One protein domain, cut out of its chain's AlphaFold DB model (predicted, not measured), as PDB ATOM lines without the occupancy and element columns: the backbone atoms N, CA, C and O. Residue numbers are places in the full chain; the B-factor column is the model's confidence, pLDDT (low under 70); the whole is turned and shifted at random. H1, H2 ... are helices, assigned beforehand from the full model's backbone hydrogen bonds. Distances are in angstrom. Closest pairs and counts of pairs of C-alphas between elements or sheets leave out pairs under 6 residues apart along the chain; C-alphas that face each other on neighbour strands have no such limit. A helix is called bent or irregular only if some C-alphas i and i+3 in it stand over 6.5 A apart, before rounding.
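What this domain is: This is residues 457 to 523 of the 523 residues of the protein "DNA polymerase" of Albugo candida (UniProt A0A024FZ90). Three helices stand round a triangle: the end of H1 packs on the first part of the long H2, H2 turns sharply at a kink of 94 degrees near residue 494, and the short H3 comes back near H1. A tail without a named element, residues 511 to 523, follows H3. The printed part has 67 residues with three named helices, in the order H1, H2, H3, and no named strand; the class is all helix. The whole is compact, with a radius of gyration of the C-alphas of 11.9 A, and spans 30 by 28 by 18 A.

Where its parts are: H1 is residues 460 to 471, 16.2 A from first to last C-alpha, and begins with C-alpha 460 at (18.073, 84.344, 143.496). H2 is residues 483 to 500, 18.4 A long; it is irregular, with C-alphas 493 and 496 at 9.3 A. H3 is residues 505 to 510 and ends with C-alpha 510 at (36.256, 88.206, 134.977).

How they stand to each other: H1 touches H2 with residues 467 to 471 alone, and H2 touches H1 with residues 486 to 493 alone. Their closest C-alphas are those of Leu 471 and Leu 490, 6.5 A apart. They run the same way at a steep tilt of 43 degrees. H3 touches no helix; it is near H1, with 5 pairs of C-alphas within 10 A. H2 and H3 are apart. In H1 each O i to N i+4 pair is within hydrogen-bond range; in H2 it is 11 of 14 and in H3 1 of 2.

The domain as a whole: The two C-alphas farthest apart are those of Glu 497 and Gly 523, 32.2 A. The printed part has no cut; Gly 523 is the chain's last residue, its C-alpha 10.1 A from that of Thr 457. The link from H1 to H2, 11 residues, is long, and that from H2 to H3, 4 residues, is tight. The mean pLDDT of the printed part is 92.0, and residue 523 alone is under 70.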
ATOM      1  N   THR A 457      18.876  89.653 136.560       96.25
ATOM      2  CA  THR A 457      18.689  88.490 135.674       96.25
ATOM      3  C   THR A 457      18.471  87.210 136.460       96.25
ATOM      4  O   THR A 457      17.726  86.361 135.990       96.25
ATOM      5  N   GLY A 458      19.034  87.067 137.663       92.25
ATOM      6  CA  GLY A 458      18.699  85.937 138.526       92.25
ATOM      7  C   GLY A 458      19.210  84.568 138.054       92.25
ATOM      8  O   GLY A 458      20.050  84.498 137.151       92.25
ATOM      9  N   PRO A 459      18.682  83.467 138.635       89.44
ATOM     10  CA  PRO A 459      17.729  83.409 139.752       89.44
ATOM     11  C   PRO A 459      18.371  83.791 141.101       89.44
ATOM     12  O   PRO A 459      19.591  83.897 141.208       89.44
ATOM     13  N   ALA A 460      17.579  83.923 142.172       88.81
ATOM     14  CA  ALA A 460      18.073  84.344 143.496       88.81
ATOM     15  C   ALA A 460      19.282  83.529 144.007       88.81
ATOM     16  O   ALA A 460      20.228  84.095 144.548       88.81
ATOM     17  N   ARG A 461      19.277  82.198 143.827       86.25
ATOM     18  CA  ARG A 461      20.398  81.318 144.226       86.25
ATOM     19  C   ARG A 461      21.689  81.680 143.487       86.25
ATOM     20  O   ARG A 461      22.747  81.761 144.108       86.25
ATOM     21  N   PHE A 462      21.592  81.905 142.179       90.88
ATOM     22  CA  PHE A 462      22.722  82.302 141.349       90.88
ATOM     23  C   PHE A 462      23.291  83.646 141.810       90.88
ATOM     24  O   PHE A 462      24.491  83.761 142.049       90.88
ATOM     25  N   VAL A 463      22.415  84.627 142.034       93.81
ATOM     26  CA  VAL A 463      22.791  85.969 142.497       93.81
ATOM     27  C   VAL A 463      23.523  85.902 143.831       93.81
ATOM     28  O   VAL A 463      24.595  86.486 143.959       93.81
ATOM     29  N   LYS A 464      23.004  85.137 144.802       92.50
ATOM     30  CA  LYS A 464      23.661  84.954 146.106       92.50
ATOM     31  C   LYS A 464      25.081  84.418 145.954       92.50
ATOM     32  O   LYS A 464      26.000  84.961 146.560       92.50
ATOM     33  N   LYS A 465      25.274  83.397 145.114       92.31
ATOM     34  CA  LYS A 465      26.590  82.790 144.877       92.31
ATOM     35  C   LYS A 465      27.558  83.768 144.207       92.31
ATOM     36  O   LYS A 465      28.701  83.887 144.637       92.31
ATOM     37  N   VAL A 466      27.108  84.486 143.178       95.06
ATOM     38  CA  VAL A 466      27.943  85.466 142.466       95.06
ATOM     39  C   VAL A 466      28.323  86.631 143.375       95.06
ATOM     40  O   VAL A 466      29.500  86.963 143.469       95.06
ATOM     41  N   PHE A 467      27.366  87.214 144.100       95.88
ATOM     42  CA  PHE A 467      27.643  88.350 144.981       95.88
ATOM     43  C   PHE A 467      28.458  87.966 146.218       95.88
ATOM     44  O   PHE A 467      29.300  88.759 146.627       95.88
ATOM     45  N   SER A 468      28.305  86.750 146.756       94.44
ATOM     46  CA  SER A 468      29.195  86.262 147.825       94.44
ATOM     47  C   SER A 468      30.646  86.173 147.339       94.44
ATOM     48  O   SER A 468      31.569  86.593 148.033       94.44
ATOM     49  N   LYS A 469      30.863  85.703 146.100       95.38
ATOM     50  CA  LYS A 469      32.201  85.688 145.492       95.38
ATOM     51  C   LYS A 469      32.742  87.085 145.207       95.38
ATOM     52  O   LYS A 469      33.898  87.341 145.521       95.38
ATOM     53  N   LEU A 470      31.918  87.972 144.645       95.75
ATOM     54  CA  LEU A 470      32.307  89.357 144.361       95.75
ATOM     55  C   LEU A 470      32.699  90.111 145.632       95.75
ATOM     56  O   LEU A 470      33.624  90.911 145.588       95.75
ATOM     57  N   LEU A 471      32.016  89.868 146.751       94.62
ATOM     58  CA  LEU A 471      32.295  90.533 148.023       94.62
ATOM     59  C   LEU A 471      33.356  89.819 148.876       94.62
ATOM     60  O   LEU A 471      33.770  90.357 149.897       94.62
ATOM     61  N   HIS A 472      33.813  88.634 148.460       92.69
ATOM     62  CA  HIS A 472      34.736  87.773 149.210       92.69
ATOM     63  C   HIS A 472      34.241  87.370 150.612       92.69
ATOM     64  O   HIS A 472      35.041  87.035 151.484       92.69
ATOM     65  N   HIS A 473      32.926  87.377 150.843       88.12
ATOM     66  CA  HIS A 473      32.325  86.897 152.085       88.12
ATOM     67  C   HIS A 473      30.885  86.430 151.866       88.12
ATOM     68  O   HIS A 473      30.242  86.743 150.863       88.12
ATOM     69  N   SER A 474      30.364  85.690 152.842       86.69
ATOM     70  CA  SER A 474      28.974  85.244 152.855       86.69
ATOM     71  C   SER A 474      28.019  86.436 152.903       86.69
ATOM     72  O   SER A 474      28.201  87.365 153.693       86.69
ATOM     73  N   LEU A 475      26.947  86.394 152.109       88.62
ATOM     74  CA  LEU A 475      25.871  87.383 152.222       88.62
ATOM     75  C   LEU A 475      25.048  87.234 153.514       88.62
ATOM     76  O   LEU A 475      24.264  88.125 153.829       88.62
ATOM     77  N   LYS A 476      25.207  86.135 154.271       84.00
ATOM     78  CA  LYS A 476      24.501  85.931 155.553       84.00
ATOM     79  C   LYS A 476      24.885  86.984 156.598       84.00
ATOM     80  O   LYS A 476      24.070  87.310 157.451       84.00
ATOM     81  N   ASP A 477      26.092  87.533 156.487       81.38
ATOM     82  CA  ASP A 477      26.625  88.542 157.406       81.38
ATOM     83  C   ASP A 477      26.280  89.979 156.962       81.38
ATOM     84  O   ASP A 477      26.721  90.956 157.569       81.38
ATOM     85  N   VAL A 478      25.489  90.128 155.890       84.56
ATOM     86  CA  VAL A 478      25.099  91.424 155.330       84.56
ATOM     87  C   VAL A 478      23.742  91.852 155.876       84.56
ATOM     88  O   VAL A 478      22.725  91.207 155.642       84.56
ATOM     89  N   ASN A 479      23.718  93.006 156.545       85.25
ATOM     90  CA  ASN A 479      22.498  93.567 157.138       85.25
ATOM     91  C   ASN A 479      21.436  93.974 156.102       85.25
ATOM     92  O   ASN A 479      20.242  93.945 156.396       85.25
ATOM     93  N   ASP A 480      21.854  94.397 154.904       90.56
ATOM     94  CA  ASP A 480      20.950  94.780 153.819       90.56
ATOM     95  C   ASP A 480      21.377  94.122 152.501       90.56
ATOM     96  O   ASP A 480      22.373  94.497 151.886       90.56
ATOM     97  N   THR A 481      20.603  93.130 152.066       92.31
ATOM     98  CA  THR A 481      20.842  92.348 150.844       92.31
ATOM     99  C   THR A 481      20.246  92.979 149.582       92.31
ATOM    100  O   THR A 481      20.168  92.318 148.540       92.31
ATOM    101  N   SER A 482      19.797  94.238 149.651       93.31
ATOM    102  CA  SER A 482      19.318  94.952 148.469       93.31
ATOM    103  C   SER A 482      20.452  95.250 147.493       93.31
ATOM    104  O   SER A 482      21.592  95.503 147.895       93.31
ATOM    105  N   PHE A 483      20.141  95.303 146.198       95.00
ATOM    106  CA  PHE A 483      21.141  95.614 145.176       95.00
ATOM    107  C   PHE A 483      21.882  96.932 145.451       95.00
ATOM    108  O   PHE A 483      23.093  97.015 145.257       95.00
ATOM    109  N   GLY A 484      21.177  97.964 145.928       93.25
ATOM    110  CA  GLY A 484      21.785  99.258 146.253       93.25
ATOM    111  C   GLY A 484      22.885  99.152 147.316       93.25
ATOM    112  O   GLY A 484      23.963  99.718 147.129       93.25
ATOM    113  N   ALA A 485      22.634  98.393 148.386       93.94
ATOM    114  CA  ALA A 485      23.597  98.165 149.460       93.94
ATOM    115  C   ALA A 485      24.778  97.303 148.991       93.94
ATOM    116  O   ALA A 485      25.932  97.678 149.184       93.94
ATOM    117  N   LEU A 486      24.505  96.206 148.279       95.12
ATOM    118  CA  LEU A 486      25.558  95.341 147.741       95.12
ATOM    119  C   LEU A 486      26.459  96.088 146.748       95.12
ATOM    120  O   LEU A 486      27.679  95.978 146.804       95.12
ATOM    121  N   ASN A 487      25.878  96.906 145.870       94.06
ATOM    122  CA  ASN A 487      26.639  97.731 144.937       94.06
ATOM    123  C   ASN A 487      27.488  98.792 145.660       94.06
ATOM    124  O   ASN A 487      28.577  99.123 145.193       94.06
ATOM    125  N   HIS A 488      27.025  99.331 146.792       93.94
ATOM    126  CA  HIS A 488      27.839 100.224 147.620       93.94
ATOM    127  C   HIS A 488      29.076  99.500 148.176       93.94
ATOM    128  O   HIS A 488      30.188 100.014 148.050       93.94
ATOM    129  N   GLU A 489      28.907  98.281 148.688       94.44
ATOM    130  CA  GLU A 489      30.024  97.464 149.177       94.44
ATOM    131  C   GLU A 489      31.014  97.088 148.065       94.44
ATOM    132  O   GLU A 489      32.224  97.173 148.272       94.44
ATOM    133  N   LEU A 490      30.537  96.781 146.853       94.50
ATOM    134  CA  LEU A 490      31.416  96.551 145.698       94.50
ATOM    135  C   LEU A 490      32.268  97.785 145.372       94.50
ATOM    136  O   LEU A 490      33.470  97.659 145.132       94.50
ATOM    137  N   ASN A 491      31.671  98.981 145.402       93.12
ATOM    138  CA  ASN A 491      32.410 100.230 145.197       93.12
ATOM    139  C   ASN A 491      33.472 100.454 146.277       93.12
ATOM    140  O   ASN A 491      34.569 100.916 145.960       93.12
ATOM    141  N   ARG A 492      33.171 100.101 147.530       94.31
ATOM    142  CA  ARG A 492      34.122 100.183 148.644       94.31
ATOM    143  C   ARG A 492      35.278  99.191 148.491       94.31
ATOM    144  O   ARG A 492      36.415  99.553 148.775       94.31
ATOM    145  N   LEU A 493      34.993  97.963 148.055       94.94
ATOM    146  CA  LEU A 493      35.970  96.877 147.949       94.94
ATOM    147  C   LEU A 493      36.931  97.049 146.765       94.94
ATOM    148  O   LEU A 493      38.142  96.926 146.928       94.94
ATOM    149  N   TYR A 494      36.402  97.331 145.572       94.62
ATOM    150  CA  TYR A 494      37.202  97.390 144.345       94.62
ATOM    151  C   TYR A 494      37.693  98.802 144.006       94.62
ATOM    152  O   TYR A 494      38.691  98.950 143.299       94.62
ATOM    153  N   GLY A 495      37.013  99.837 144.503       93.00
ATOM    154  CA  GLY A 495      37.285 101.228 144.160       93.00
ATOM    155  C   GLY A 495      36.803 101.614 142.755       93.00
ATOM    156  O   GLY A 495      36.688 100.794 141.843       93.00
ATOM    157  N   VAL A 496      36.541 102.910 142.568       88.62
ATOM    158  CA  VAL A 496      35.950 103.458 141.331       88.62
ATOM    159  C   VAL A 496      36.809 103.173 140.094       88.62
ATOM    160  O   VAL A 496      36.273 102.855 139.036       88.62
ATOM    161  N   GLU A 497      38.136 103.251 140.214       89.12
ATOM    162  CA  GLU A 497      39.049 103.086 139.075       89.12
ATOM    163  C   GLU A 497      39.057 101.654 138.527       89.12
ATOM    164  O   GLU A 497      38.965 101.466 137.314       89.12
ATOM    165  N   ARG A 498      39.083 100.634 139.398       91.44
ATOM    166  CA  ARG A 498      39.009  99.232 138.960       91.44
ATOM    167  C   ARG A 498      37.654  98.932 138.327       91.44
ATOM    168  O   ARG A 498      37.591  98.286 137.285       91.44
ATOM    169  N   LEU A 499      36.577  99.446 138.921       93.12
ATOM    170  CA  LEU A 499      35.223  99.236 138.414       93.12
ATOM    171  C   LEU A 499      34.952  99.976 137.098       93.12
ATOM    172  O   LEU A 499      34.155  99.494 136.298       93.12
ATOM    173  N   ARG A 500      35.639 101.089 136.809       89.94
ATOM    174  CA  ARG A 500      35.534 101.788 135.511       89.94
ATOM    175  C   ARG A 500      35.948 100.897 134.329       89.94
ATOM    176  O   ARG A 500      35.517 101.134 133.204       89.94
ATOM    177  N   GLY A 501      36.761  99.867 134.574       92.00
ATOM    178  CA  GLY A 501      37.139  98.873 133.568       92.00
ATOM    179  C   GLY A 501      35.995  97.959 133.111       92.00
ATOM    180  O   GLY A 501      36.108  97.364 132.045       92.00
ATOM    181  N   ILE A 502      34.899  97.871 133.872       95.62
ATOM    182  CA  ILE A 502      33.774  96.966 133.607       95.62
ATOM    183  C   ILE A 502      32.853  97.567 132.546       95.62
ATOM    184  O   ILE A 502      32.164  98.563 132.785       95.62
ATOM    185  N   LYS A 503      32.834  96.947 131.365       95.19
ATOM    186  CA  LYS A 503      32.103  97.422 130.181       95.19
ATOM    187  C   LYS A 503      31.051  96.439 129.686       95.19
ATOM    188  O   LYS A 503      30.334  96.758 128.742       95.19
ATOM    189  N   SER A 504      30.964  95.275 130.307       96.56
ATOM    190  CA  SER A 504      30.038  94.214 129.958       96.56
ATOM    191  C   SER A 504      29.664  93.402 131.193       96.56
ATOM    192  O   SER A 504      30.280  93.521 132.253       96.56
ATOM    193  N   GLU A 505      28.650  92.552 131.048       96.56
ATOM    194  CA  GLU A 505      28.338  91.567 132.077       96.56
ATOM    195  C   GLU A 505      29.475  90.545 132.239       96.56
ATOM    196  O   GLU A 505      29.805  90.186 133.360       96.56
ATOM    197  N   GLU A 506      30.130  90.131 131.152       97.38
ATOM    198  CA  GLU A 506      31.272  89.205 131.186       97.38
ATOM    199  C   GLU A 506      32.427  89.739 132.046       97.38
ATOM    200  O   GLU A 506      32.995  88.997 132.847       97.38
ATOM    201  N   ASP A 507      32.701  91.045 131.984       97.38
ATOM    202  CA  ASP A 507      33.726  91.682 132.817       97.38
ATOM    203  C   ASP A 507      33.442  91.539 134.322       97.38
ATOM    204  O   ASP A 507      34.376  91.432 135.117       97.38
ATOM    205  N   VAL A 508      32.166  91.488 134.732       97.06
ATOM    206  CA  VAL A 508      31.783  91.237 136.135       97.06
ATOM    207  C   VAL A 508      32.255  89.855 136.584       97.06
ATOM    208  O   VAL A 508      32.702  89.698 137.717       97.06
ATOM    209  N   PHE A 509      32.190  88.853 135.709       97.38
ATOM    210  CA  PHE A 509      32.634  87.496 136.023       97.38
ATOM    211  C   PHE A 509      34.156  87.353 135.941       97.38
ATOM    212  O   PHE A 509      34.747  86.649 136.764       97.38
ATOM    213  N   ASN A 510      34.798  88.101 135.041       96.25
ATOM    214  CA  ASN A 510      36.256  88.206 134.977       96.25
ATOM    215  C   ASN A 510      36.855  88.797 136.265       96.25
ATOM    216  O   ASN A 510      37.973  88.448 136.623       96.25
ATOM    217  N   LEU A 511      36.124  89.641 137.011       94.62
ATOM    218  CA  LEU A 511      36.596  90.161 138.306       94.62
ATOM    219  C   LEU A 511      36.840  89.079 139.368       94.62
ATOM    220  O   LEU A 511      37.594  89.331 140.307       94.62
ATOM    221  N   ILE A 512      36.181  87.928 139.242       94.88
ATOM    222  CA  ILE A 512      36.199  86.824 140.214       94.88
ATOM    223  C   ILE A 512      36.693  85.513 139.594       94.88
ATOM    224  O   ILE A 512      36.374  84.440 140.114       94.88
ATOM    225  N   ASP A 513      37.401  85.599 138.463       94.44
ATOM    226  CA  ASP A 513      37.949  84.465 137.707       94.44
ATOM    227  C   ASP A 513      36.922  83.345 137.467       94.44
ATOM    228  O   ASP A 513      37.220  82.147 137.507       94.44
ATOM    229  N   TRP A 514      35.665  83.728 137.228       93.81
ATOM    230  CA  TRP A 514      34.593  82.789 136.938       93.81
ATOM    231  C   TRP A 514      34.269  82.852 135.451       93.81
ATOM    232  O   TRP A 514      33.951  83.905 134.916       93.81
ATOM    233  N   LYS A 515      34.294  81.705 134.766       95.19
ATOM    234  CA  LYS A 515      33.752  81.589 133.407       95.19
ATOM    235  C   LYS A 515      32.324  82.146 133.337       95.19
ATOM    236  O   LYS A 515      31.446  81.652 134.046       95.19
ATOM    237  N   TYR A 516      32.107  83.110 132.443       96.00
ATOM    238  CA  TYR A 516      30.813  83.749 132.221       96.00
ATOM    239  C   TYR A 516      29.720  82.732 131.839       96.00
ATOM    240  O   TYR A 516      29.840  82.061 130.806       96.00
ATOM    241  N   PRO A 517      28.647  82.605 132.643       92.81
ATOM    242  CA  PRO A 517      27.483  81.811 132.288       92.81
ATOM    243  C   PRO A 517      26.431  82.684 131.571       92.81
ATOM    244  O   PRO A 517      25.980  83.700 132.128       92.81
ATOM    245  N   PRO A 518      25.975  82.298 130.364       91.31
ATOM    246  CA  PRO A 518      24.886  83.007 129.700       91.31
ATOM    247  C   PRO A 518      23.606  82.983 130.557       91.31
ATOM    248  O   PRO A 518      23.397  82.034 131.315       91.31
ATOM    249  N   PRO A 519      22.715  83.988 130.443       92.00
ATOM    250  CA  PRO A 519      21.468  84.064 131.207       92.00
ATOM    251  C   PRO A 519      20.635  82.774 131.259       92.00
ATOM    252  O   PRO A 519      20.171  82.388 132.331       92.00
ATOM    253  N   SER A 520      20.504  82.067 130.134       86.44
ATOM    254  CA  SER A 520      19.739  80.815 130.014       86.44
ATOM    255  C   SER A 520      20.324  79.631 130.795       86.44
ATOM    256  O   SER A 520      19.612  78.664 131.062       86.44
ATOM    257  N   SER A 521      21.597  79.694 131.203       84.69
ATOM    258  CA  SER A 521      22.271  78.629 131.957       84.69
ATOM    259  C   SER A 521      22.427  78.940 133.450       84.69
ATOM    260  O   SER A 521      23.212  78.280 134.129       84.69
ATOM    261  N   ARG A 522      21.759  79.979 133.967       85.19
ATOM    262  CA  ARG A 522      21.838  80.385 135.386       85.19
ATOM    263  C   ARG A 522      20.816  79.660 136.276       85.19
ATOM    264  O   ARG A 522      20.828  79.867 137.489       85.19
ATOM    265  N   GLY A 523      19.904  78.910 135.648       65.50
ATOM    266  CA  GLY A 523      18.641  78.401 136.192       65.50
ATOM    267  C   GLY A 523      18.717  77.236 137.157       65.50
ATOM    268  O   GLY A 523      19.799  76.635 137.309       65.50
TER     269      GLY A 523